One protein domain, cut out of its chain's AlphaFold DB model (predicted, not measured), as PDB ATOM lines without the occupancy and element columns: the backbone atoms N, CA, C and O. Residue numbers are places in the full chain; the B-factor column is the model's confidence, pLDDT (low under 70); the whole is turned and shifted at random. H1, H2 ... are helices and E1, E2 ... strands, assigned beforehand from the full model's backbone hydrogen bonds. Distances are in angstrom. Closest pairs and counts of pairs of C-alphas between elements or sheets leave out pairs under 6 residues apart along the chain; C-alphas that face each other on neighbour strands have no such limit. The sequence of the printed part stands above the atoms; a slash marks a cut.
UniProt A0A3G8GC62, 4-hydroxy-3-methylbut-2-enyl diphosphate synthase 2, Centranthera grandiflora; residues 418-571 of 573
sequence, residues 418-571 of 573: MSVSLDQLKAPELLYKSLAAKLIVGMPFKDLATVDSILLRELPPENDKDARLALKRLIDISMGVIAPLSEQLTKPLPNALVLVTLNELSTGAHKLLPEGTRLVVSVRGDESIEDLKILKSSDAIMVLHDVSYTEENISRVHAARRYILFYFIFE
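What this domain is: This is residues 418 to 571 of the 573 residues of the protein "4-hydroxy-3-methylbut-2-enyl diphosphate synthase 2" of Centranthera grandiflora (UniProt A0A3G8GC62). A strongly twisted sheet of six short parallel strands, E1 E4 E5 E6 E7 E8, curls like part of a barrel, and the helices H3, H4, H5, H6, H7 and H8 stand round its convex outside. At one end of the long axis the hairpin E2 and E3 makes a small head with H1, H2 and H3; at the other end lie H7 and H8. The printed part has 154 residues with eight named helices and eight named strands, in the order E1 H1 H2 E2 E3 E4 H3 E5 H4 E6 H5 H6 E7 H7 E8 H8, of mixed class, helices and strands. The whole is compact, with a radius of gyration of the C-alphas of 17.0 A, and elongated in outline, spanning 50 by 33 by 30 A.

How they stand to each other: E1, residues 418 to 420, is an edge strand and the parallel neighbour of E4, residues 453 to 456, with N 455 and O 418 at 2.9 A. H1, residues 422 to 425, and H2, residues 428 to 434, only just touch, only at the corner, with 3 pairs of C-alphas within 8 A; the closest are those of Gln 424 and Leu 431, 6.0 A. E2, residues 438 to 440, and E3, residues 443 to 445, form an antiparallel hairpin, with N 445 and O 438 at 2.8 A. The closest C-alphas of H2 and E3 are those of Tyr 432 and Pro 444, 6.2 A. H3, residues 465 to 475, only just touches H1, with 3 pairs of C-alphas within 8 A, the closest being Leu 425 and Ala 467, 5.3 A; it only grazes the large sheet with residues 471 to 475. E5, residues 480 to 484, is staggered: it pairs with E4 over 480 to 482, where N 454 and O 480 are 2.7 A apart, and with E6, residues 497 to 501, over 482 to 484, where N 499 and O 483 are 2.8 A apart. H4, residues 485 to 490, is on the sheet at a height of 9.3 A, over none of the strands but only just, as 2 of its 6 C-alphas fall on E6. H5, residues 502 to 507, is over E6 at a height of 8.8 A and stands up from the sheet at 53 degrees. H6, residues 509 to 512, only grazes the sheet. E7, residues 519 to 523, is parallel to E6, with N 520 and O 498 at 2.8 A, and to the edge strand E8, residues 542 to 545, with N 544 and O 521 at 2.8 A. H7, residues 529 to 537, touches H5, only just about perpendicular at 70.4 degrees; the closest C-alphas are those of Ser 506 and Ile 534, 6.8 A. H8, residues 556 to 568, only grazes the sheet. The strand-helix-strand units, two parallel neighbour strands with a helix or helices between, are E4 H3 E5, E5 H4 E6, E6 H5 H6 E7 and E7 H7 E8, each with a right-handed crossover. Every O i to N i+4 pair is within hydrogen-bond range in H2, H3, H4, H5 and H8; H7 has 1 of 5, beside 6 of 6 O i to N i+3 pairs, and H1 and H6 are too short for an i+4 pair.

Where its parts are: E1 begins at C-alpha 418, (8.770, -51.651, -51.294). H3 is 15.2 A long, E5 13.1 A, E6 13.3 A, E7 12.8 A, H7 13.7 A and H8 18.3 A. H8 ends at C-alpha 568, (7.450, -41.669, -26.014).

The domain as a whole: The C-alphas farthest apart are those of Val 441 and Glu 530, 51.0 A. The printed part has no cut and no long link. The mean pLDDT of the printed part is 88.7; residues 564 to 571, of which 564 to 568 belong to H8, are under 70.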
ATOM      1  N   MET A 418       7.925 -51.074 -50.245       95.44
ATOM      2  CA  MET A 418       8.770 -51.651 -51.294       95.44
ATOM      3  C   MET A 418       9.433 -50.562 -52.136       95.44
ATOM      4  O   MET A 418       8.784 -49.613 -52.565       95.44
ATOM      5  N   SER A 419      10.729 -50.697 -52.415       93.75
ATOM      6  CA  SER A 419      11.384 -49.816 -53.386       93.75
ATOM      7  C   SER A 419      11.058 -50.261 -54.811       93.75
ATOM      8  O   SER A 419      11.088 -51.457 -55.109       93.75
ATOM      9  N   VAL A 420      10.749 -49.303 -55.684       96.06
ATOM     10  CA  VAL A 420      10.397 -49.545 -57.087       96.06
ATOM     11  C   VAL A 420      11.312 -48.728 -57.994       96.06
ATOM     12  O   VAL A 420      11.531 -47.536 -57.777       96.06
ATOM     13  N   SER A 421      11.845 -49.385 -59.021       95.25
ATOM     14  CA  SER A 421      12.657 -48.768 -60.074       95.25
ATOM     15  C   SER A 421      11.816 -48.389 -61.295       95.25
ATOM     16  O   SER A 421      10.750 -48.958 -61.535       95.25
ATOM     17  N   LEU A 422      12.329 -47.472 -62.120       94.75
ATOM     18  CA  LEU A 422      11.673 -47.087 -63.374       94.75
ATOM     19  C   LEU A 422      11.531 -48.267 -64.352       94.75
ATOM     20  O   LEU A 422      10.544 -48.346 -65.078       94.75
ATOM     21  N   ASP A 423      12.457 -49.230 -64.338       94.06
ATOM     22  CA  ASP A 423      12.369 -50.423 -65.189       94.06
ATOM     23  C   ASP A 423      11.155 -51.293 -64.855       94.06
ATOM     24  O   ASP A 423      10.520 -51.843 -65.756       94.06
ATOM     25  N   GLN A 424      10.779 -51.379 -63.578       93.31
ATOM     26  CA  GLN A 424       9.590 -52.124 -63.162       93.31
ATOM     27  C   GLN A 424       8.288 -51.451 -63.628       93.31
ATOM     28  O   GLN A 424       7.286 -52.140 -63.811       93.31
ATOM     29  N   LEU A 425       8.298 -50.137 -63.892       93.88
ATOM     30  CA  LEU A 425       7.146 -49.418 -64.449       93.88
ATOM     31  C   LEU A 425       6.902 -49.731 -65.933       93.88
ATOM     32  O   LEU A 425       5.789 -49.528 -66.409       93.88
ATOM     33  N   LYS A 426       7.888 -50.290 -66.653       92.88
ATOM     34  CA  LYS A 426       7.731 -50.701 -68.062       92.88
ATOM     35  C   LYS A 426       6.744 -51.859 -68.238       92.88
ATOM     36  O   LYS A 426       6.205 -52.043 -69.326       92.88
ATOM     37  N   ALA A 427       6.498 -52.636 -67.181       94.12
ATOM     38  CA  ALA A 427       5.532 -53.731 -67.167       94.12
ATOM     39  C   ALA A 427       4.570 -53.611 -65.964       94.12
ATOM     40  O   ALA A 427       4.689 -54.377 -65.001       94.12
ATOM     41  N   PRO A 428       3.587 -52.686 -66.009       93.31
ATOM     42  CA  PRO A 428       2.748 -52.351 -64.856       93.31
ATOM     43  C   PRO A 428       2.014 -53.543 -64.236       93.31
ATOM     44  O   PRO A 428       1.952 -53.659 -63.019       93.31
ATOM     45  N   GLU A 429       1.501 -54.478 -65.042       93.56
ATOM     46  CA  GLU A 429       0.797 -55.655 -64.513       93.56
ATOM     47  C   GLU A 429       1.702 -56.583 -63.693       93.56
ATOM     48  O   GLU A 429       1.252 -57.177 -62.711       93.56
ATOM     49  N   LEU A 430       2.974 -56.718 -64.083       93.94
ATOM     50  CA  LEU A 430       3.949 -57.496 -63.320       93.94
ATOM     51  C   LEU A 430       4.304 -56.777 -62.019       93.94
ATOM     52  O   LEU A 430       4.352 -57.422 -60.970       93.94
ATOM     53  N   LEU A 431       4.473 -55.452 -62.070       96.25
ATOM     54  CA  LEU A 431       4.686 -54.636 -60.879       96.25
ATOM     55  C   LEU A 431       3.524 -54.786 -59.890       96.25
ATOM     56  O   LEU A 431       3.758 -55.118 -58.732       96.25
ATOM     57  N   TYR A 432       2.279 -54.626 -60.336       96.69
ATOM     58  CA  TYR A 432       1.103 -54.747 -59.471       96.69
ATOM     59  C   TYR A 432       1.014 -56.118 -58.797       96.69
ATOM     60  O   TYR A 432       0.778 -56.193 -57.594       96.69
ATOM     61  N   LYS A 433       1.279 -57.203 -59.537       93.81
ATOM     62  CA  LYS A 433       1.342 -58.553 -58.955       93.81
ATOM     63  C   LYS A 433       2.466 -58.684 -57.927       93.81
ATOM     64  O   LYS A 433       2.261 -59.324 -56.903       93.81
ATOM     65  N   SER A 434       3.635 -58.088 -58.179       95.50
ATOM     66  CA  SER A 434       4.761 -58.113 -57.230       95.50
ATOM     67  C   SER A 434       4.478 -57.329 -55.946       95.50
ATOM     68  O   SER A 434       4.954 -57.709 -54.883       95.50
ATOM     69  N   LEU A 435       3.635 -56.295 -56.034       95.62
ATOM     70  CA  LEU A 435       3.097 -55.547 -54.894       95.62
ATOM     71  C   LEU A 435       1.958 -56.291 -54.180       95.62
ATOM     72  O   LEU A 435       1.327 -55.719 -53.294       95.62
ATOM     73  N   ALA A 436       1.667 -57.532 -54.589       95.38
ATOM     74  CA  ALA A 436       0.541 -58.342 -54.135       95.38
ATOM     75  C   ALA A 436      -0.838 -57.682 -54.339       95.38
ATOM     76  O   ALA A 436      -1.815 -58.089 -53.718       95.38
ATOM     77  N   ALA A 437      -0.945 -56.719 -55.261       93.62
ATOM     78  CA  ALA A 437      -2.223 -56.124 -55.625       93.62
ATOM     79  C   ALA A 437      -3.051 -57.093 -56.480       93.62
ATOM     80  O   ALA A 437      -2.554 -57.739 -57.413       93.62
ATOM     81  N   LYS A 438      -4.357 -57.149 -56.214       92.00
ATOM     82  CA  LYS A 438      -5.289 -57.956 -57.004       92.00
ATOM     83  C   LYS A 438      -5.596 -57.257 -58.323       92.00
ATOM     84  O   LYS A 438      -5.948 -56.083 -58.340       92.00
ATOM     85  N   LEU A 439      -5.520 -57.987 -59.435       93.25
ATOM     86  CA  LEU A 439      -5.846 -57.443 -60.754       93.25
ATOM     87  C   LEU A 439      -7.265 -57.798 -61.188       93.25
ATOM     88  O   LEU A 439      -7.646 -58.969 -61.193       93.25
ATOM     89  N   ILE A 440      -8.016 -56.792 -61.631       89.62
ATOM     90  CA  ILE A 440      -9.310 -56.963 -62.299       89.62
ATOM     91  C   ILE A 440      -9.251 -56.175 -63.606       89.62
ATOM     92  O   ILE A 440      -9.169 -54.951 -63.595       89.62
ATOM     93  N   VAL A 441      -9.248 -56.881 -64.744       86.81
ATOM     94  CA  VAL A 441      -9.139 -56.278 -66.091       86.81
ATOM     95  C   VAL A 441      -7.930 -55.319 -66.195       86.81
ATOM     96  O   VAL A 441      -8.035 -54.200 -66.686       86.81
ATOM     97  N   GLY A 442      -6.775 -55.731 -65.658       82.56
ATOM     98  CA  GLY A 442      -5.525 -54.950 -65.689       82.56
ATOM     99  C   GLY A 442      -5.458 -53.755 -64.722       82.56
ATOM    100  O   GLY A 442      -4.426 -53.085 -64.652       82.56
ATOM    101  N   MET A 443      -6.520 -53.487 -63.955       90.94
ATOM    102  CA  MET A 443      -6.533 -52.472 -62.896       90.94
ATOM    103  C   MET A 443      -6.143 -53.102 -61.552       90.94
ATOM    104  O   MET A 443      -6.683 -54.164 -61.221       90.94
ATOM    105  N   PRO A 444      -5.220 -52.489 -60.786       95.19
ATOM    106  CA  PRO A 444      -4.860 -52.969 -59.460       95.19
ATOM    107  C   PRO A 444      -5.945 -52.621 -58.439       95.19
ATOM    108  O   PRO A 444      -6.657 -51.635 -58.598       95.19
ATOM    109  N   PHE A 445      -6.053 -53.436 -57.394       92.56
ATOM    110  CA  PHE A 445      -6.904 -53.231 -56.226       92.56
ATOM    111  C   PHE A 445      -6.124 -53.619 -54.978       92.56
ATOM    112  O   PHE A 445      -5.427 -54.638 -54.974       92.56
ATOM    113  N   LYS A 446      -6.265 -52.808 -53.929       89.69
ATOM    114  CA  LYS A 446      -5.622 -53.036 -52.639       89.69
ATOM    115  C   LYS A 446      -6.445 -54.001 -51.781       89.69
ATOM    116  O   LYS A 446      -7.664 -53.868 -51.683       89.69
ATOM    117  N   ASP A 447      -5.767 -54.951 -51.151       87.31
ATOM    118  CA  ASP A 447      -6.291 -55.844 -50.117       87.31
ATOM    119  C   ASP A 447      -5.301 -55.962 -48.940       87.31
ATOM    120  O   ASP A 447      -4.320 -55.223 -48.876       87.31
ATOM    121  N   LEU A 448      -5.559 -56.879 -48.000       83.38
ATOM    122  CA  LEU A 448      -4.723 -57.077 -46.808       83.38
ATOM    123  C   LEU A 448      -3.291 -57.553 -47.126       83.38
ATOM    124  O   LEU A 448      -2.392 -57.337 -46.322       83.38
ATOM    125  N   ALA A 449      -3.073 -58.227 -48.260       86.62
ATOM    126  CA  ALA A 449      -1.756 -58.736 -48.645       86.62
ATOM    127  C   ALA A 449      -0.936 -57.711 -49.444       86.62
ATOM    128  O   ALA A 449       0.265 -57.899 -49.638       86.62
ATOM    129  N   THR A 450      -1.587 -56.655 -49.929       92.19
ATOM    130  CA  THR A 450      -0.990 -55.653 -50.806       92.19
ATOM    131  C   THR A 450      -0.030 -54.741 -50.037       92.19
ATOM    132  O   THR A 450      -0.330 -54.297 -48.932       92.19
ATOM    133  N   VAL A 451       1.104 -54.402 -50.655       94.62
ATOM    134  CA  VAL A 451       2.076 -53.421 -50.135       94.62
ATOM    135  C   VAL A 451       1.402 -52.068 -49.854       94.62
ATOM    136  O   VAL A 451       0.561 -51.611 -50.628       94.62
ATOM    137  N   ASP A 452       1.777 -51.394 -48.765       94.81
ATOM    138  CA  ASP A 452       1.115 -50.152 -48.349       94.81
ATOM    139  C   ASP A 452       1.615 -48.923 -49.088       94.81
ATOM    140  O   ASP A 452       0.818 -48.094 -49.534       94.81
ATOM    141  N   SER A 453       2.935 -48.812 -49.216       96.31
ATOM    142  CA  SER A 453       3.581 -47.703 -49.905       96.31
ATOM    143  C   SER A 453       4.784 -48.177 -50.712       96.31
ATOM    144  O   SER A 453       5.489 -49.118 -50.339       96.31
ATOM    145  N   ILE A 454       5.052 -47.497 -51.819       97.31
ATOM    146  CA  ILE A 454       6.240 -47.690 -52.638       97.31
ATOM    147  C   ILE A 454       7.163 -46.482 -52.547       97.31
ATOM    148  O   ILE A 454       6.707 -45.344 -52.464       97.31
ATOM    149  N   LEU A 455       8.468 -46.737 -52.598       96.31
ATOM    150  CA  LEU A 455       9.502 -45.708 -52.626       96.31
ATOM    151  C   LEU A 455      10.200 -45.701 -53.987       96.31
ATOM    152  O   LEU A 455      10.886 -46.667 -54.341       96.31
ATOM    153  N   LEU A 456      10.068 -44.594 -54.715       96.81
ATOM    154  CA  LEU A 456      10.815 -44.330 -55.941       96.81
ATOM    155  C   LEU A 456      11.974 -43.385 -55.646       96.81
ATOM    156  O   LEU A 456      11.797 -42.377 -54.975       96.81
ATOM    157  N   ARG A 457      13.163 -43.696 -56.169       93.31
ATOM    158  CA  ARG A 457      14.319 -42.782 -56.094       93.31
ATOM    159  C   ARG A 457      14.272 -41.691 -57.161       93.31
ATOM    160  O   ARG A 457      14.817 -40.617 -56.951       93.31
ATOM    161  N   GLU A 458      13.621 -41.985 -58.279       95.19
ATOM    162  CA  GLU A 458      13.484 -41.112 -59.440       95.19
ATOM    163  C   GLU A 458      12.043 -41.180 -59.942       95.19
ATOM    164  O   GLU A 458      11.440 -42.259 -59.948       95.19
ATOM    165  N   LEU A 459      11.492 -40.046 -60.375       96.38
ATOM    166  CA  LEU A 459      10.180 -40.006 -61.009       96.38
ATOM    167  C   LEU A 459      10.307 -40.178 -62.528       96.38
ATOM    168  O   LEU A 459      11.250 -39.654 -63.140       96.38
ATOM    169  N   PRO A 460       9.342 -40.868 -63.171       95.81
ATOM    170  CA  PRO A 460       9.320 -40.967 -64.620       95.81
ATOM    171  C   PRO A 460       9.183 -39.568 -65.252       95.81
ATOM    172  O   PRO A 460       8.473 -38.705 -64.710       95.81
ATOM    173  N   PRO A 461       9.824 -39.323 -66.408       94.19
ATOM    174  CA  PRO A 461       9.679 -38.078 -67.160       94.19
ATOM    175  C   PRO A 461       8.214 -37.695 -67.423       94.19
ATOM    176  O   PRO A 461       7.339 -38.556 -67.500       94.19
ATOM    177  N   GLU A 462       7.920 -36.403 -67.592       91.44
ATOM    178  CA  GLU A 462       6.550 -35.914 -67.845       91.44
ATOM    179  C   GLU A 462       5.925 -36.450 -69.138       91.44
ATOM    180  O   GLU A 462       4.708 -36.611 -69.231       91.44
ATOM    181  N   ASN A 463       6.757 -36.767 -70.128       92.81
ATOM    182  CA  ASN A 463       6.324 -37.333 -71.401       92.81
ATOM    183  C   ASN A 463       6.077 -38.854 -71.353       92.81
ATOM    184  O   ASN A 463       5.444 -39.374 -72.274       92.81
ATOM    185  N   ASP A 464       6.513 -39.558 -70.302       94.69
ATOM    186  CA  ASP A 464       6.259 -40.991 -70.115       94.69
ATOM    187  C   ASP A 464       4.865 -41.214 -69.509       94.69
ATOM    188  O   ASP A 464       4.667 -41.360 -68.297       94.69
ATOM    189  N   LYS A 465       3.860 -41.183 -70.389       94.00
ATOM    190  CA  LYS A 465       2.449 -41.295 -70.006       94.00
ATOM    191  C   LYS A 465       2.106 -42.654 -69.401       94.00
ATOM    192  O   LYS A 465       1.253 -42.703 -68.518       94.00
ATOM    193  N   ASP A 466       2.756 -43.726 -69.845       94.19
ATOM    194  CA  ASP A 466       2.433 -45.087 -69.412       94.19
ATOM    195  C   ASP A 466       2.931 -45.339 -67.986       94.19
ATOM    196  O   ASP A 466       2.157 -45.783 -67.131       94.19
ATOM    197  N   ALA A 467       4.179 -44.962 -67.685       95.19
ATOM    198  CA  ALA A 467       4.730 -45.073 -66.336       95.19
ATOM    199  C   ALA A 467       3.983 -44.172 -65.338       95.19
ATOM    200  O   ALA A 467       3.661 -44.594 -64.224       95.19
ATOM    201  N   ARG A 468       3.637 -42.941 -65.742       96.25
ATOM    202  CA  ARG A 468       2.855 -42.014 -64.904       96.25
ATOM    203  C   ARG A 468       1.435 -42.501 -64.657       96.25
ATOM    204  O   ARG A 468       0.944 -42.393 -63.534       96.25
ATOM    205  N   LEU A 469       0.785 -43.077 -65.668       95.69
ATOM    206  CA  LEU A 469      -0.527 -43.697 -65.500       95.69
ATOM    207  C   LEU A 469      -0.453 -44.895 -64.548       95.69
ATOM    208  O   LEU A 469      -1.370 -45.086 -63.750       95.69
ATOM    209  N   ALA A 470       0.626 -45.678 -64.601       96.50
ATOM    210  CA  ALA A 470       0.815 -46.797 -63.689       96.50
ATOM    211  C   ALA A 470       0.924 -46.343 -62.225       96.50
ATOM    212  O   ALA A 470       0.226 -46.871 -61.362       96.50
ATOM    213  N   LEU A 471       1.725 -45.307 -61.957       97.44
ATOM    214  CA  LEU A 471       1.828 -44.710 -60.622       97.44
ATOM    215  C   LEU A 471       0.502 -44.095 -60.165       97.44
ATOM    216  O   LEU A 471       0.078 -44.332 -59.037       97.44
ATOM    217  N   LYS A 472      -0.205 -43.380 -61.050       96.38
ATOM    218  CA  LYS A 472      -1.529 -42.824 -60.740       96.38
ATOM    219  C   LYS A 472      -2.512 -43.915 -60.305       96.38
ATOM    220  O   LYS A 472      -3.217 -43.731 -59.321       96.38
ATOM    221  N   ARG A 473      -2.542 -45.063 -60.992       96.25
ATOM    222  CA  ARG A 473      -3.421 -46.191 -60.629       96.25
ATOM    223  C   ARG A 473      -3.123 -46.754 -59.238       96.25
ATOM    224  O   ARG A 473      -4.047 -47.237 -58.597       96.25
ATOM    225  N   LEU A 474      -1.869 -46.705 -58.784       96.56
ATOM    226  CA  LEU A 474      -1.498 -47.097 -57.421       96.56
ATOM    227  C   LEU A 474      -1.992 -46.073 -56.388       96.56
ATOM    228  O   LEU A 474      -2.565 -46.459 -55.371       96.56
ATOM    229  N   ILE A 475      -1.853 -44.778 -56.680       95.81
ATOM    230  CA  ILE A 475      -2.384 -43.706 -55.822       95.81
ATOM    231  C   ILE A 475      -3.914 -43.808 -55.709       95.81
ATOM    232  O   ILE A 475      -4.458 -43.727 -54.610       95.81
ATOM    233  N   ASP A 476      -4.607 -44.055 -56.827       94.06
ATOM    234  CA  ASP A 476      -6.072 -44.174 -56.882       94.06
ATOM    235  C   ASP A 476      -6.612 -45.323 -55.989       94.06
ATOM    236  O   ASP A 476      -7.787 -45.308 -55.621       94.06
ATOM    237  N   ILE A 477      -5.775 -46.306 -55.618       93.62
ATOM    238  CA  ILE A 477      -6.122 -47.408 -54.698       93.62
ATOM    239  C   ILE A 477      -5.552 -47.234 -53.285       93.62
ATOM    240  O   ILE A 477      -5.411 -48.218 -52.554       93.62
ATOM    241  N   SER A 478      -5.212 -46.001 -52.903       92.88
ATOM    242  CA  SER A 478      -4.676 -45.661 -51.578       92.88
ATOM    243  C   SER A 478      -3.313 -46.278 -51.264       92.88
ATOM    244  O   SER A 478      -2.987 -46.501 -50.095       92.88
ATOM    245  N   MET A 479      -2.505 -46.570 -52.287       95.31
ATOM    246  CA  MET A 479      -1.101 -46.927 -52.093       95.31
ATOM    247  C   MET A 479      -0.257 -45.654 -52.031       95.31
ATOM    248  O   MET A 479      -0.337 -44.804 -52.919       95.31
ATOM    249  N   GLY A 480       0.578 -45.522 -50.999       96.00
ATOM    250  CA  GLY A 480       1.464 -44.368 -50.877       96.00
ATOM    251  C   GLY A 480       2.561 -44.417 -51.932       96.00
ATOM    252  O   GLY A 480       3.380 -45.328 -51.926       96.00
ATOM    253  N   VAL A 481       2.611 -43.449 -52.842       97.25
ATOM    254  CA  VAL A 481       3.721 -43.315 -53.798       97.25
ATOM    255  C   VAL A 481       4.659 -42.240 -53.280       97.25
ATOM    256  O   VAL A 481       4.300 -41.069 -53.295       97.25
ATOM    257  N   ILE A 482       5.833 -42.640 -52.791       97.69
ATOM    258  CA  ILE A 482       6.800 -41.757 -52.134       97.69
ATOM    259  C   ILE A 482       7.929 -41.409 -53.107       97.69
ATOM    260  O   ILE A 482       8.548 -42.312 -53.676       97.69
ATOM    261  N   ALA A 483       8.223 -40.115 -53.259       97.06
ATOM    262  CA  ALA A 483       9.310 -39.609 -54.098       97.06
ATOM    263  C   ALA A 483      10.094 -38.463 -53.420       97.06
ATOM    264  O   ALA A 483       9.504 -37.715 -52.640       97.06
ATOM    265  N   PRO A 484      11.401 -38.285 -53.702       97.06
ATOM    266  CA  PRO A 484      12.204 -37.194 -53.148       97.06
ATOM    267  C   PRO A 484      11.692 -35.804 -53.528       97.06
ATOM    268  O   PRO A 484      11.191 -35.595 -54.636       97.06
ATOM    269  N   LEU A 485      11.914 -34.828 -52.643       96.62
ATOM    270  CA  LEU A 485      11.593 -33.416 -52.878       96.62
ATOM    271  C   LEU A 485      12.155 -32.885 -54.203       96.62
ATOM    272  O   LEU A 485      11.440 -32.223 -54.953       96.62
ATOM    273  N   SER A 486      13.412 -33.199 -54.519       95.75
ATOM    274  CA  SER A 486      14.071 -32.755 -55.754       95.75
ATOM    275  C   SER A 486      13.358 -33.243 -57.020       95.75
ATOM    276  O   SER A 486      13.177 -32.479 -57.970       95.75
ATOM    277  N   GLU A 487      12.909 -34.498 -57.029       96.56
ATOM    278  CA  GLU A 487      12.166 -35.077 -58.149       96.56
ATOM    279  C   GLU A 487      10.772 -34.462 -58.255       96.56
ATOM    280  O   GLU A 487      10.326 -34.144 -59.354       96.56
ATOM    281  N   GLN A 488      10.099 -34.217 -57.129       95.44
ATOM    282  CA  GLN A 488       8.766 -33.618 -57.146       95.44
ATOM    283  C   GLN A 488       8.779 -32.153 -57.618       95.44
ATOM    284  O   GLN A 488       7.834 -31.719 -58.274       95.44
ATOM    285  N   LEU A 489       9.845 -31.399 -57.331       94.19
ATOM    286  CA  LEU A 489      10.010 -30.025 -57.818       94.19
ATOM    287  C   LEU A 489      10.341 -29.954 -59.315       94.19
ATOM    288  O   LEU A 489      10.014 -28.966 -59.966       94.19
ATOM    289  N   THR A 490      11.000 -30.978 -59.865       94.00
ATOM    290  CA  THR A 490      11.456 -30.991 -61.267       94.00
ATOM    291  C   THR A 490      10.512 -31.731 -62.212       94.00
ATOM    292  O   THR A 490      10.430 -31.376 -63.384       94.00
ATOM    293  N   LYS A 491       9.819 -32.763 -61.724       94.88
ATOM    294  CA  LYS A 491       8.948 -33.660 -62.497       94.88
ATOM    295  C   LYS A 491       7.668 -33.984 -61.707       94.88
ATOM    296  O   LYS A 491       7.398 -35.168 -61.466       94.88
ATOM    297  N   PRO A 492       6.862 -32.985 -61.312       93.19
ATOM    298  CA  PRO A 492       5.769 -33.152 -60.357       93.19
ATOM    299  C   PRO A 492       4.836 -34.318 -60.703       93.19
ATOM    300  O   PRO A 492       4.352 -34.445 -61.833       93.19
ATOM    301  N   LEU A 493       4.571 -35.175 -59.716       94.50
ATOM    302  CA  LEU A 493       3.565 -36.234 -59.779       94.50
ATOM    303  C   LEU A 493       2.407 -35.889 -58.826       94.50
ATOM    304  O   LEU A 493       2.609 -35.896 -57.609       94.50
ATOM    305  N   PRO A 494       1.203 -35.567 -59.330       93.62
ATOM    306  CA  PRO A 494       0.072 -35.211 -58.474       93.62
ATOM    307  C   PRO A 494      -0.238 -36.289 -57.431       93.62
ATOM    308  O   PRO A 494      -0.213 -37.478 -57.751       93.62
ATOM    309  N   ASN A 495      -0.559 -35.863 -56.205       94.25
ATOM    310  CA  ASN A 495      -0.952 -36.719 -55.074       94.25
ATOM    311  C   ASN A 495       0.110 -37.734 -54.595       94.25
ATOM    312  O   ASN A 495      -0.187 -38.610 -53.782       94.25
ATOM    313  N   ALA A 496       1.352 -37.625 -55.070       95.00
ATOM    314  CA  ALA A 496       2.471 -38.370 -54.510       95.00
ATOM    315  C   ALA A 496       2.869 -37.804 -53.137       95.00
ATOM    316  O   ALA A 496       2.824 -36.596 -52.898       95.00
ATOM    317  N   LEU A 497       3.288 -38.695 -52.244       96.12
ATOM    318  CA  LEU A 497       3.906 -38.346 -50.974       96.12
ATOM    319  C   LEU A 497       5.336 -37.858 -51.223       96.12
ATOM    320  O   LEU A 497       6.081 -38.477 -51.987       96.12
ATOM    321  N   VAL A 498       5.747 -36.785 -50.549       97.19
ATOM    322  CA  VAL A 498       7.079 -36.203 -50.763       97.19
ATOM    323  C   VAL A 498       8.012 -36.525 -49.609       97.19
ATOM    324  O   VAL A 498       7.753 -36.144 -48.470       97.19
ATOM    325  N   LEU A 499       9.113 -37.203 -49.925       96.81
ATOM    326  CA  LEU A 499      10.199 -37.492 -49.004       96.81
ATOM    327  C   LEU A 499      11.096 -36.263 -48.844       96.81
ATOM    328  O   LEU A 499      11.704 -35.803 -49.813       96.81
ATOM    329  N   VAL A 500      11.196 -35.773 -47.613       95.56
ATOM    330  CA  VAL A 500      12.055 -34.654 -47.216       95.56
ATOM    331  C   VAL A 500      13.009 -35.088 -46.112       95.56
ATOM    332  O   VAL A 500      12.668 -35.897 -45.252       95.56
ATOM    333  N   THR A 501      14.210 -34.538 -46.105       93.31
ATOM    334  CA  THR A 501      15.134 -34.624 -44.970       93.31
ATOM    335  C   THR A 501      14.754 -33.612 -43.887       93.31
ATOM    336  O   THR A 501      14.068 -32.622 -44.157       93.31
ATOM    337  N   LEU A 502      15.243 -33.799 -42.656       89.69
ATOM    338  CA  LEU A 502      15.076 -32.803 -41.587       89.69
ATOM    339  C   LEU A 502      15.611 -31.417 -41.975       89.69
ATOM    340  O   LEU A 502      14.993 -30.405 -41.652       89.69
ATOM    341  N   ASN A 503      16.714 -31.360 -42.723       90.38
ATOM    342  CA  ASN A 503      17.274 -30.098 -43.198       90.38
ATOM    343  C   ASN A 503      16.324 -29.386 -44.183       90.38
ATOM    344  O   ASN A 503      16.028 -28.201 -44.028       90.38
ATOM    345  N   GLU A 504      15.772 -30.104 -45.163       92.50
ATOM    346  CA  GLU A 504      14.793 -29.555 -46.118       92.50
ATOM    347  C   GLU A 504      13.472 -29.153 -45.443       92.50
ATOM    348  O   GLU A 504      12.820 -28.180 -45.839       92.50
ATOM    349  N   LEU A 505      13.087 -29.879 -44.392       90.38
ATOM    350  CA  LEU A 505      11.954 -29.524 -43.551       90.38
ATOM    351  C   LEU A 505      12.226 -28.212 -42.796       90.38
ATOM    352  O   LEU A 505      11.397 -27.304 -42.841       90.38
ATOM    353  N   SER A 506      13.408 -28.079 -42.185       89.06
ATOM    354  CA  SER A 506      13.816 -26.905 -41.396       89.06
ATOM    355  C   SER A 506      13.964 -25.628 -42.228       89.06
ATOM    356  O   SER A 506      13.528 -24.555 -41.814       89.06
ATOM    357  N   THR A 507      14.518 -25.742 -43.437       90.62
ATOM    358  CA  THR A 507      14.722 -24.609 -44.354       90.62
ATOM    359  C   THR A 507      13.425 -24.173 -45.036       90.62
ATOM    360  O   THR A 507      13.371 -23.103 -45.640       90.62
ATOM    361  N   GLY A 508      12.361 -24.977 -44.936       87.75
ATOM    362  CA  GLY A 508      11.078 -24.700 -45.573       87.75
ATOM    363  C   GLY A 508      11.065 -24.966 -47.079       87.75
ATOM    364  O   GLY A 508      10.151 -24.497 -47.750       87.75
ATOM    365  N   ALA A 509      12.029 -25.721 -47.618       88.75
ATOM    366  CA  ALA A 509      12.113 -26.030 -49.049       88.75
ATOM    367  C   ALA A 509      10.843 -26.726 -49.584       88.75
ATOM    368  O   ALA A 509      10.411 -26.482 -50.708       88.75
ATOM    369  N   HIS A 510      10.184 -27.524 -48.740       88.12
ATOM    370  CA  HIS A 510       8.906 -28.177 -49.035       88.12
ATOM    371  C   HIS A 510       7.742 -27.200 -49.288       88.12
ATOM    372  O   HIS A 510       6.755 -27.591 -49.898       88.12
ATOM    373  N   LYS A 511       7.837 -25.927 -48.873       89.62
ATOM    374  CA  LYS A 511       6.787 -24.913 -49.104       89.62
ATOM    375  C   LYS A 511       6.648 -24.501 -50.573       89.62
ATOM    376  O   LYS A 511       5.694 -23.816 -50.918       89.62
ATOM    377  N   LEU A 512       7.597 -24.893 -51.424       90.56
ATOM    378  CA  LEU A 512       7.518 -24.717 -52.876       90.56
ATOM    379  C   LEU A 512       6.558 -25.720 -53.541       90.56
ATOM    380  O   LEU A 512       6.232 -25.568 -54.716       90.56
ATOM    381  N   LEU A 513       6.132 -26.756 -52.812       90.94
ATOM    382  CA  LEU A 513       5.181 -27.751 -53.291       90.94
ATOM    383  C   LEU A 513       3.745 -27.201 -53.269       90.94
ATOM    384  O   LEU A 513       3.449 -26.290 -52.493       90.94
ATOM    385  N   PRO A 514       2.829 -27.776 -54.068       87.81
ATOM    386  CA  PRO A 514       1.411 -27.438 -54.003       87.81
ATOM    387  C   PRO A 514       0.833 -27.589 -52.590       87.81
ATOM    388  O   PRO A 514       1.183 -28.518 -51.852       87.81
ATOM    389  N   GLU A 515      -0.091 -26.699 -52.231       83.06
ATOM    390  CA  GLU A 515      -0.815 -26.767 -50.962       83.06
ATOM    391  C   GLU A 515      -1.557 -28.110 -50.831       83.06
ATOM    392  O   GLU A 515      -2.102 -28.631 -51.804       83.06
ATOM    393  N   GLY A 516      -1.529 -28.708 -49.637       82.25
ATOM    394  CA  GLY A 516      -2.108 -30.035 -49.382       82.25
ATOM    395  C   GLY A 516      -1.180 -31.224 -49.666       82.25
ATOM    396  O   GLY A 516      -1.552 -32.361 -49.375       82.25
ATOM    397  N   THR A 517       0.043 -30.999 -50.165       90.38
ATOM    398  CA  THR A 517       1.024 -32.081 -50.363       90.38
ATOM    399  C   THR A 517       1.397 -32.749 -49.034       90.38
ATOM    400  O   THR A 517       1.800 -32.089 -48.075       90.38
ATOM    401  N   ARG A 518       1.291 -34.082 -48.973       92.81
ATOM    402  CA  ARG A 518       1.626 -34.878 -47.784       92.81
ATOM    403  C   ARG A 518       3.120 -35.196 -47.735       92.81
ATOM    404  O   ARG A 518       3.706 -35.632 -48.726       92.81
ATOM    405  N   LEU A 519       3.723 -35.004 -46.564       94.38
ATOM    406  CA  LEU A 519       5.166 -35.133 -46.363       94.38
ATOM    407  C   LEU A 519       5.529 -36.427 -45.637       94.38
ATOM    408  O   LEU A 519       4.890 -36.794 -44.652       94.38
ATOM    409  N   VAL A 520       6.603 -37.062 -46.087       94.69
ATOM    410  CA  VAL A 520       7.302 -38.160 -45.416       94.69
ATOM    411  C   VAL A 520       8.670 -37.632 -45.009       94.69
ATOM    412  O   VAL A 520       9.369 -37.066 -45.844       94.69
ATOM    413  N   VAL A 521       9.073 -37.797 -43.751       94.12
ATOM    414  CA  VAL A 521      10.360 -37.264 -43.281       94.12
ATOM    415  C   VAL A 521      11.372 -38.390 -43.114       94.12
ATOM    416  O   VAL A 521      11.110 -39.350 -42.395       94.12
ATOM    417  N   SER A 522      12.521 -38.277 -43.778       92.44
ATOM    418  CA  SER A 522      13.664 -39.173 -43.596       92.44
ATOM    419  C   SER A 522      14.518 -38.715 -42.418       92.44
ATOM    420  O   SER A 522      14.830 -37.525 -42.300       92.44
ATOM    421  N   VAL A 523      14.888 -39.662 -41.561       90.44
ATOM    422  CA  VAL A 523      15.620 -39.432 -40.313       90.44
ATOM    423  C   VAL A 523      16.636 -40.570 -40.096       90.44
ATOM    424  O   VAL A 523      16.359 -41.717 -40.444       90.44
ATOM    425  N   ARG A 524      17.824 -40.286 -39.556       87.94
ATOM    426  CA  ARG A 524      18.951 -41.234 -39.413       87.94
ATOM    427  C   ARG A 524      19.154 -41.799 -38.001       87.94
ATOM    428  O   ARG A 524      19.413 -42.985 -37.836       87.94
ATOM    429  N   GLY A 525      19.048 -40.982 -36.965       82.44
ATOM    430  CA  GLY A 525      19.018 -41.353 -35.539       82.44
ATOM    431  C   GLY A 525      20.202 -40.854 -34.747       82.44
ATOM    432  O   GLY A 525      20.274 -41.034 -33.527       82.44
ATOM    433  N   ASP A 526      21.118 -40.194 -35.432       85.75
ATOM    434  CA  ASP A 526      22.265 -39.495 -34.894       85.75
ATOM    435  C   ASP A 526      22.029 -37.981 -34.739       85.75
ATOM    436  O   ASP A 526      22.827 -37.339 -34.058       85.75
ATOM    437  N   GLU A 527      20.916 -37.420 -35.226       88.19
ATOM    438  CA  GLU A 527      20.610 -35.981 -35.139       88.19
ATOM    439  C   GLU A 527      20.495 -35.472 -33.693       88.19
ATOM    440  O   GLU A 527      20.297 -36.238 -32.741       88.19
ATOM    441  N   SER A 528      20.633 -34.157 -33.495       86.75
ATOM    442  CA  SER A 528      20.477 -33.547 -32.171       86.75
ATOM    443  C   SER A 528      19.015 -33.586 -31.703       86.75
ATOM    444  O   SER A 528      18.088 -33.699 -32.502       86.75
ATOM    445  N   ILE A 529      18.780 -33.498 -30.388       82.38
ATOM    446  CA  ILE A 529      17.408 -33.471 -29.844       82.38
ATOM    447  C   ILE A 529      16.666 -32.225 -30.354       82.38
ATOM    448  O   ILE A 529      15.460 -32.274 -30.592       82.38
ATOM    449  N   GLU A 530      17.383 -31.120 -30.545       82.88
ATOM    450  CA  GLU A 530      16.892 -29.872 -31.117       82.88
ATOM    451  C   GLU A 530      16.394 -30.065 -32.555       82.88
ATOM    452  O   GLU A 530      15.284 -29.633 -32.865       82.88
ATOM    453  N   ASP A 531      17.144 -30.786 -33.393       85.19
ATOM    454  CA  ASP A 531      16.734 -31.092 -34.772       85.19
ATOM    455  C   ASP A 531      15.476 -31.971 -34.798       85.19
ATOM    456  O   ASP A 531      14.561 -31.747 -35.592       85.19
ATOM    457  N   LEU A 532      15.375 -32.938 -33.880       85.00
ATOM    458  CA  LEU A 532      14.203 -33.816 -33.789       85.00
ATOM    459  C   LEU A 532      12.933 -33.084 -33.344       85.00
ATOM    460  O   LEU A 532      11.829 -33.498 -33.707       85.00
ATOM    461  N   LYS A 533      13.049 -31.967 -32.609       85.06
ATOM    462  CA  LYS A 533      11.885 -31.144 -32.226       85.06
ATOM    463  C   LYS A 533      11.169 -30.547 -33.433       85.06
ATOM    464  O   LYS A 533       9.968 -30.306 -33.336       85.06
ATOM    465  N   ILE A 534      11.846 -30.382 -34.569       84.31
ATOM    466  CA  ILE A 534      11.241 -29.875 -35.811       84.31
ATOM    467  C   ILE A 534      10.108 -30.796 -36.283       84.31
ATOM    468  O   ILE A 534       9.085 -30.314 -36.776       84.31
ATOM    469  N   LEU A 535      10.232 -32.109 -36.055       83.25
ATOM    470  CA  LEU A 535       9.187 -33.071 -36.403       83.25
ATOM    471  C   LEU A 535       7.878 -32.820 -35.642       83.25
ATOM    472  O   LEU A 535       6.810 -33.072 -36.193       83.25
ATOM    473  N   LYS A 536       7.940 -32.292 -34.408       79.75
ATOM    474  CA  LYS A 536       6.743 -31.992 -33.597       79.75
ATOM    475  C   LYS A 536       5.884 -30.891 -34.218       79.75
ATOM    476  O   LYS A 536       4.672 -30.896 -34.056       79.75
ATOM    477  N   SER A 537       6.516 -29.953 -34.917       77.69
ATOM    478  CA  SER A 537       5.840 -28.873 -35.645       77.69
ATOM    479  C   SER A 537       5.495 -29.235 -37.093       77.69
ATOM    480  O   SER A 537       5.046 -28.370 -37.841       77.69
ATOM    481  N   SER A 538       5.747 -30.478 -37.513       81.50
ATOM    482  CA  SER A 538       5.532 -30.919 -38.889       81.50
ATOM    483  C   SER A 538       4.226 -31.692 -39.044       81.50
ATOM    484  O   SER A 538       3.871 -32.506 -38.199       81.50
ATOM    485  N   ASP A 539       3.568 -31.504 -40.185       81.25
ATOM    486  CA  ASP A 539       2.358 -32.232 -40.592       81.25
ATOM    487  C   ASP A 539       2.693 -33.564 -41.307       81.25
ATOM    488  O   ASP A 539       1.974 -34.026 -42.201       81.25
ATOM    489  N   ALA A 540       3.838 -34.163 -40.962       88.44
ATOM    490  CA  ALA A 540       4.352 -35.364 -41.607       88.44
ATOM    491  C   ALA A 540       3.432 -36.572 -41.377       88.44
ATOM    492  O   ALA A 540       3.016 -36.862 -40.258       88.44
ATOM    493  N   ILE A 541       3.148 -37.313 -42.450       88.44
ATOM    494  CA  ILE A 541       2.281 -38.501 -42.419       88.44
ATOM    495  C   ILE A 541       3.038 -39.769 -42.009       88.44
ATOM    496  O   ILE A 541       2.444 -40.749 -41.568       88.44
ATOM    497  N   MET A 542       4.357 -39.765 -42.202       89.69
ATOM    498  CA  MET A 542       5.235 -40.912 -42.013       89.69
ATOM    499  C   MET A 542       6.652 -40.415 -41.732       89.69
ATOM    500  O   MET A 542       7.110 -39.437 -42.327       89.69
ATOM    501  N   VAL A 543       7.356 -41.122 -40.854       89.62
ATOM    502  CA  VAL A 543       8.786 -40.933 -40.604       89.62
ATOM    503  C   VAL A 543       9.512 -42.198 -41.050       89.62
ATOM    504  O   VAL A 543       9.170 -43.297 -40.610       89.62
ATOM    505  N   LEU A 544      10.494 -42.053 -41.937       89.88
ATOM    506  CA  LEU A 544      11.324 -43.144 -42.433       89.88
ATOM    507  C   LEU A 544      12.690 -43.098 -41.760       89.88
ATOM    508  O   LEU A 544      13.417 -42.118 -41.878       89.88
ATOM    509  N   HIS A 545      13.039 -44.182 -41.073       88.75
ATOM    510  CA  HIS A 545      14.359 -44.352 -40.483       88.75
ATOM    511  C   HIS A 545      15.342 -44.882 -41.536       88.75
ATOM    512  O   HIS A 545      15.318 -46.070 -41.869       88.75
ATOM    513  N   ASP A 546      16.206 -44.011 -42.042       86.69
ATOM    514  CA  ASP A 546      17.134 -44.283 -43.135       86.69
ATOM    515  C   ASP A 546      18.581 -44.341 -42.632       86.69
ATOM    516  O   ASP A 546      19.252 -43.330 -42.445       86.69
ATOM    517  N   VAL A 547      19.074 -45.559 -42.405       84.94
ATOM    518  CA  VAL A 547      20.479 -45.817 -42.069       84.94
ATOM    519  C   VAL A 547      21.004 -46.883 -43.012       84.94
ATOM    520  O   VAL A 547      20.480 -48.003 -43.045       84.94
ATOM    521  N   SER A 548      22.060 -46.551 -43.757       79.31
ATOM    522  CA  SER A 548      22.662 -47.470 -44.720       79.31
ATOM    523  C   SER A 548      23.177 -48.737 -44.034       79.31
ATOM    524  O   SER A 548      23.760 -48.698 -42.952       79.31
ATOM    525  N   TYR A 549      23.019 -49.886 -44.697       75.19
ATOM    526  CA  TYR A 549      23.561 -51.157 -44.208       75.19
ATOM    527  C   TYR A 549      25.096 -51.146 -44.143       75.19
ATOM    528  O   TYR A 549      25.680 -51.868 -43.342       75.19
ATOM    529  N   THR A 550      25.740 -50.336 -44.984       81.06
ATOM    530  CA  THR A 550      27.203 -50.235 -45.084       81.06
ATOM    531  C   THR A 550      27.819 -49.313 -44.034       81.06
ATOM    532  O   THR A 550      29.029 -49.122 -44.032       81.06
ATOM    533  N   GLU A 551      27.005 -48.682 -43.189       79.00
ATOM    534  CA  GLU A 551      27.466 -47.681 -42.236       79.00
ATOM    535  C   GLU A 551      27.779 -48.326 -40.881       79.00
ATOM    536  O   GLU A 551      26.886 -48.692 -40.119       79.00
ATOM    537  N   GLU A 552      29.071 -48.494 -40.592       78.62
ATOM    538  CA  GLU A 552      29.547 -49.238 -39.414       78.62
ATOM    539  C   GLU A 552      29.500 -48.418 -38.114       78.62
ATOM    540  O   GLU A 552      29.384 -48.979 -37.025       78.62
ATOM    541  N   ASN A 553      29.536 -47.086 -38.218       81.31
ATOM    542  CA  ASN A 553      29.647 -46.185 -37.065       81.31
ATOM    543  C   ASN A 553      28.308 -45.888 -36.373       81.31
ATOM    544  O   ASN A 553      28.298 -45.315 -35.284       81.31
ATOM    545  N   ILE A 554      27.178 -46.270 -36.974       79.19
ATOM    546  CA  ILE A 554      25.843 -45.996 -36.434       79.19
ATOM    547  C   ILE A 554      25.125 -47.312 -36.168       79.19
ATOM    548  O   ILE A 554      24.742 -48.062 -37.068       79.19
ATOM    549  N   SER A 555      24.878 -47.592 -34.889       82.19
ATOM    550  CA  SER A 555      24.080 -48.751 -34.516       82.19
ATOM    551  C   SER A 555      22.604 -48.499 -34.817       82.19
ATOM    552  O   SER A 555      21.927 -47.783 -34.083       82.19
ATOM    553  N   ARG A 556      22.079 -49.168 -35.849       79.75
ATOM    554  CA  ARG A 556      20.663 -49.109 -36.263       79.75
ATOM    555  C   ARG A 556      19.670 -49.332 -35.120       79.75
ATOM    556  O   ARG A 556      18.640 -48.674 -35.059       79.75
ATOM    557  N   VAL A 557      19.989 -50.235 -34.189       78.50
ATOM    558  CA  VAL A 557      19.142 -50.504 -33.015       78.50
ATOM    559  C   VAL A 557      19.118 -49.306 -32.066       78.50
ATOM    560  O   VAL A 557      18.056 -48.957 -31.557       78.50
ATOM    561  N   HIS A 558      20.267 -48.675 -31.819       78.94
ATOM    562  CA  HIS A 558      20.347 -47.509 -30.941       78.94
ATOM    563  C   HIS A 558      19.727 -46.271 -31.598       78.94
ATOM    564  O   HIS A 558      18.949 -45.584 -30.942       78.94
ATOM    565  N   ALA A 559      19.991 -46.054 -32.888       83.25
ATOM    566  CA  ALA A 559      19.404 -44.993 -33.702       83.25
ATOM    567  C   ALA A 559      17.864 -45.063 -33.699       83.25
ATOM    568  O   ALA A 559      17.202 -44.136 -33.236       83.25
ATOM    569  N   ALA A 560      17.286 -46.219 -34.050       80.12
ATOM    570  CA  ALA A 560      15.835 -46.413 -34.040       80.12
ATOM    571  C   ALA A 560      15.228 -46.263 -32.634       80.12
ATOM    572  O   ALA A 560      14.164 -45.664 -32.463       80.12
ATOM    573  N   ARG A 561      15.909 -46.771 -31.596       76.81
ATOM    574  CA  ARG A 561      15.461 -46.605 -30.204       76.81
ATOM    575  C   ARG A 561      15.455 -45.149 -29.777       76.81
ATOM    576  O   ARG A 561      14.518 -44.754 -29.096       76.81
ATOM    577  N   ARG A 562      16.456 -44.357 -30.159       77.94
ATOM    578  CA  ARG A 562      16.546 -42.944 -29.781       77.94
ATOM    579  C   ARG A 562      15.321 -42.157 -30.249       77.94
ATOM    580  O   ARG A 562      14.796 -41.377 -29.465       77.94
ATOM    581  N   TYR A 563      14.800 -42.436 -31.446       72.19
ATOM    582  CA  TYR A 563      13.545 -41.838 -31.922       72.19
ATOM    583  C   TYR A 563      12.324 -42.267 -31.136       72.19
ATOM    584  O   TYR A 563      11.509 -41.435 -30.752       72.19
ATOM    585  N   ILE A 564      12.198 -43.571 -30.889       66.56
ATOM    586  CA  ILE A 564      11.085 -44.101 -30.103       66.56
ATOM    587  C   ILE A 564      11.120 -43.457 -28.707       66.56
ATOM    588  O   ILE A 564      10.103 -42.985 -28.223       66.56
ATOM    589  N   LEU A 565      12.289 -43.346 -28.077       63.38
ATOM    590  CA  LEU A 565      12.433 -42.685 -26.777       63.38
ATOM    591  C   LEU A 565      12.131 -41.178 -26.855       63.38
ATOM    592  O   LEU A 565      11.469 -40.655 -25.966       63.38
ATOM    593  N   PHE A 566      12.561 -40.486 -27.915       67.31
ATOM    594  CA  PHE A 566      12.249 -39.069 -28.129       67.31
ATOM    595  C   PHE A 566      10.738 -38.805 -28.189       67.31
ATOM    596  O   PHE A 566      10.264 -37.866 -27.557       67.31
ATOM    597  N   TYR A 567       9.986 -39.648 -28.898       62.97
ATOM    598  CA  TYR A 567       8.536 -39.506 -29.026       62.97
ATOM    599  C   TYR A 567       7.748 -40.006 -27.809       62.97
ATOM    600  O   TYR A 567       6.699 -39.451 -27.528       62.97
ATOM    601  N   PHE A 568       8.224 -41.032 -27.093       52.09
ATOM    602  CA  PHE A 568       7.450 -41.669 -26.014       52.09
ATOM    603  C   PHE A 568       7.879 -41.294 -24.585       52.09
ATOM    604  O   PHE A 568       7.119 -41.554 -23.663       52.09
ATOM    605  N   ILE A 569       9.087 -40.761 -24.359       48.47
ATOM    606  CA  ILE A 569       9.590 -40.457 -22.998       48.47
ATOM    607  C   ILE A 569       9.656 -38.954 -22.723       48.47
ATOM    608  O   ILE A 569       9.391 -38.528 -21.606       48.47
ATOM    609  N   PHE A 570       9.965 -38.134 -23.726       45.00
ATOM    610  CA  PHE A 570      10.019 -36.675 -23.567       45.00
ATOM    611  C   PHE A 570       8.642 -35.991 -23.722       45.00
ATOM    612  O   PHE A 570       8.584 -34.799 -24.022       45.00
ATOM    613  N   GLU A 571       7.541 -36.739 -23.583       46.88
ATOM    614  CA  GLU A 571       6.190 -36.178 -23.404       46.88
ATOM    615  C   GLU A 571       5.838 -35.947 -21.923       46.88
ATOM    616  O   GLU A 571       4.990 -35.107 -21.645       46.88
TER     617      GLU A 571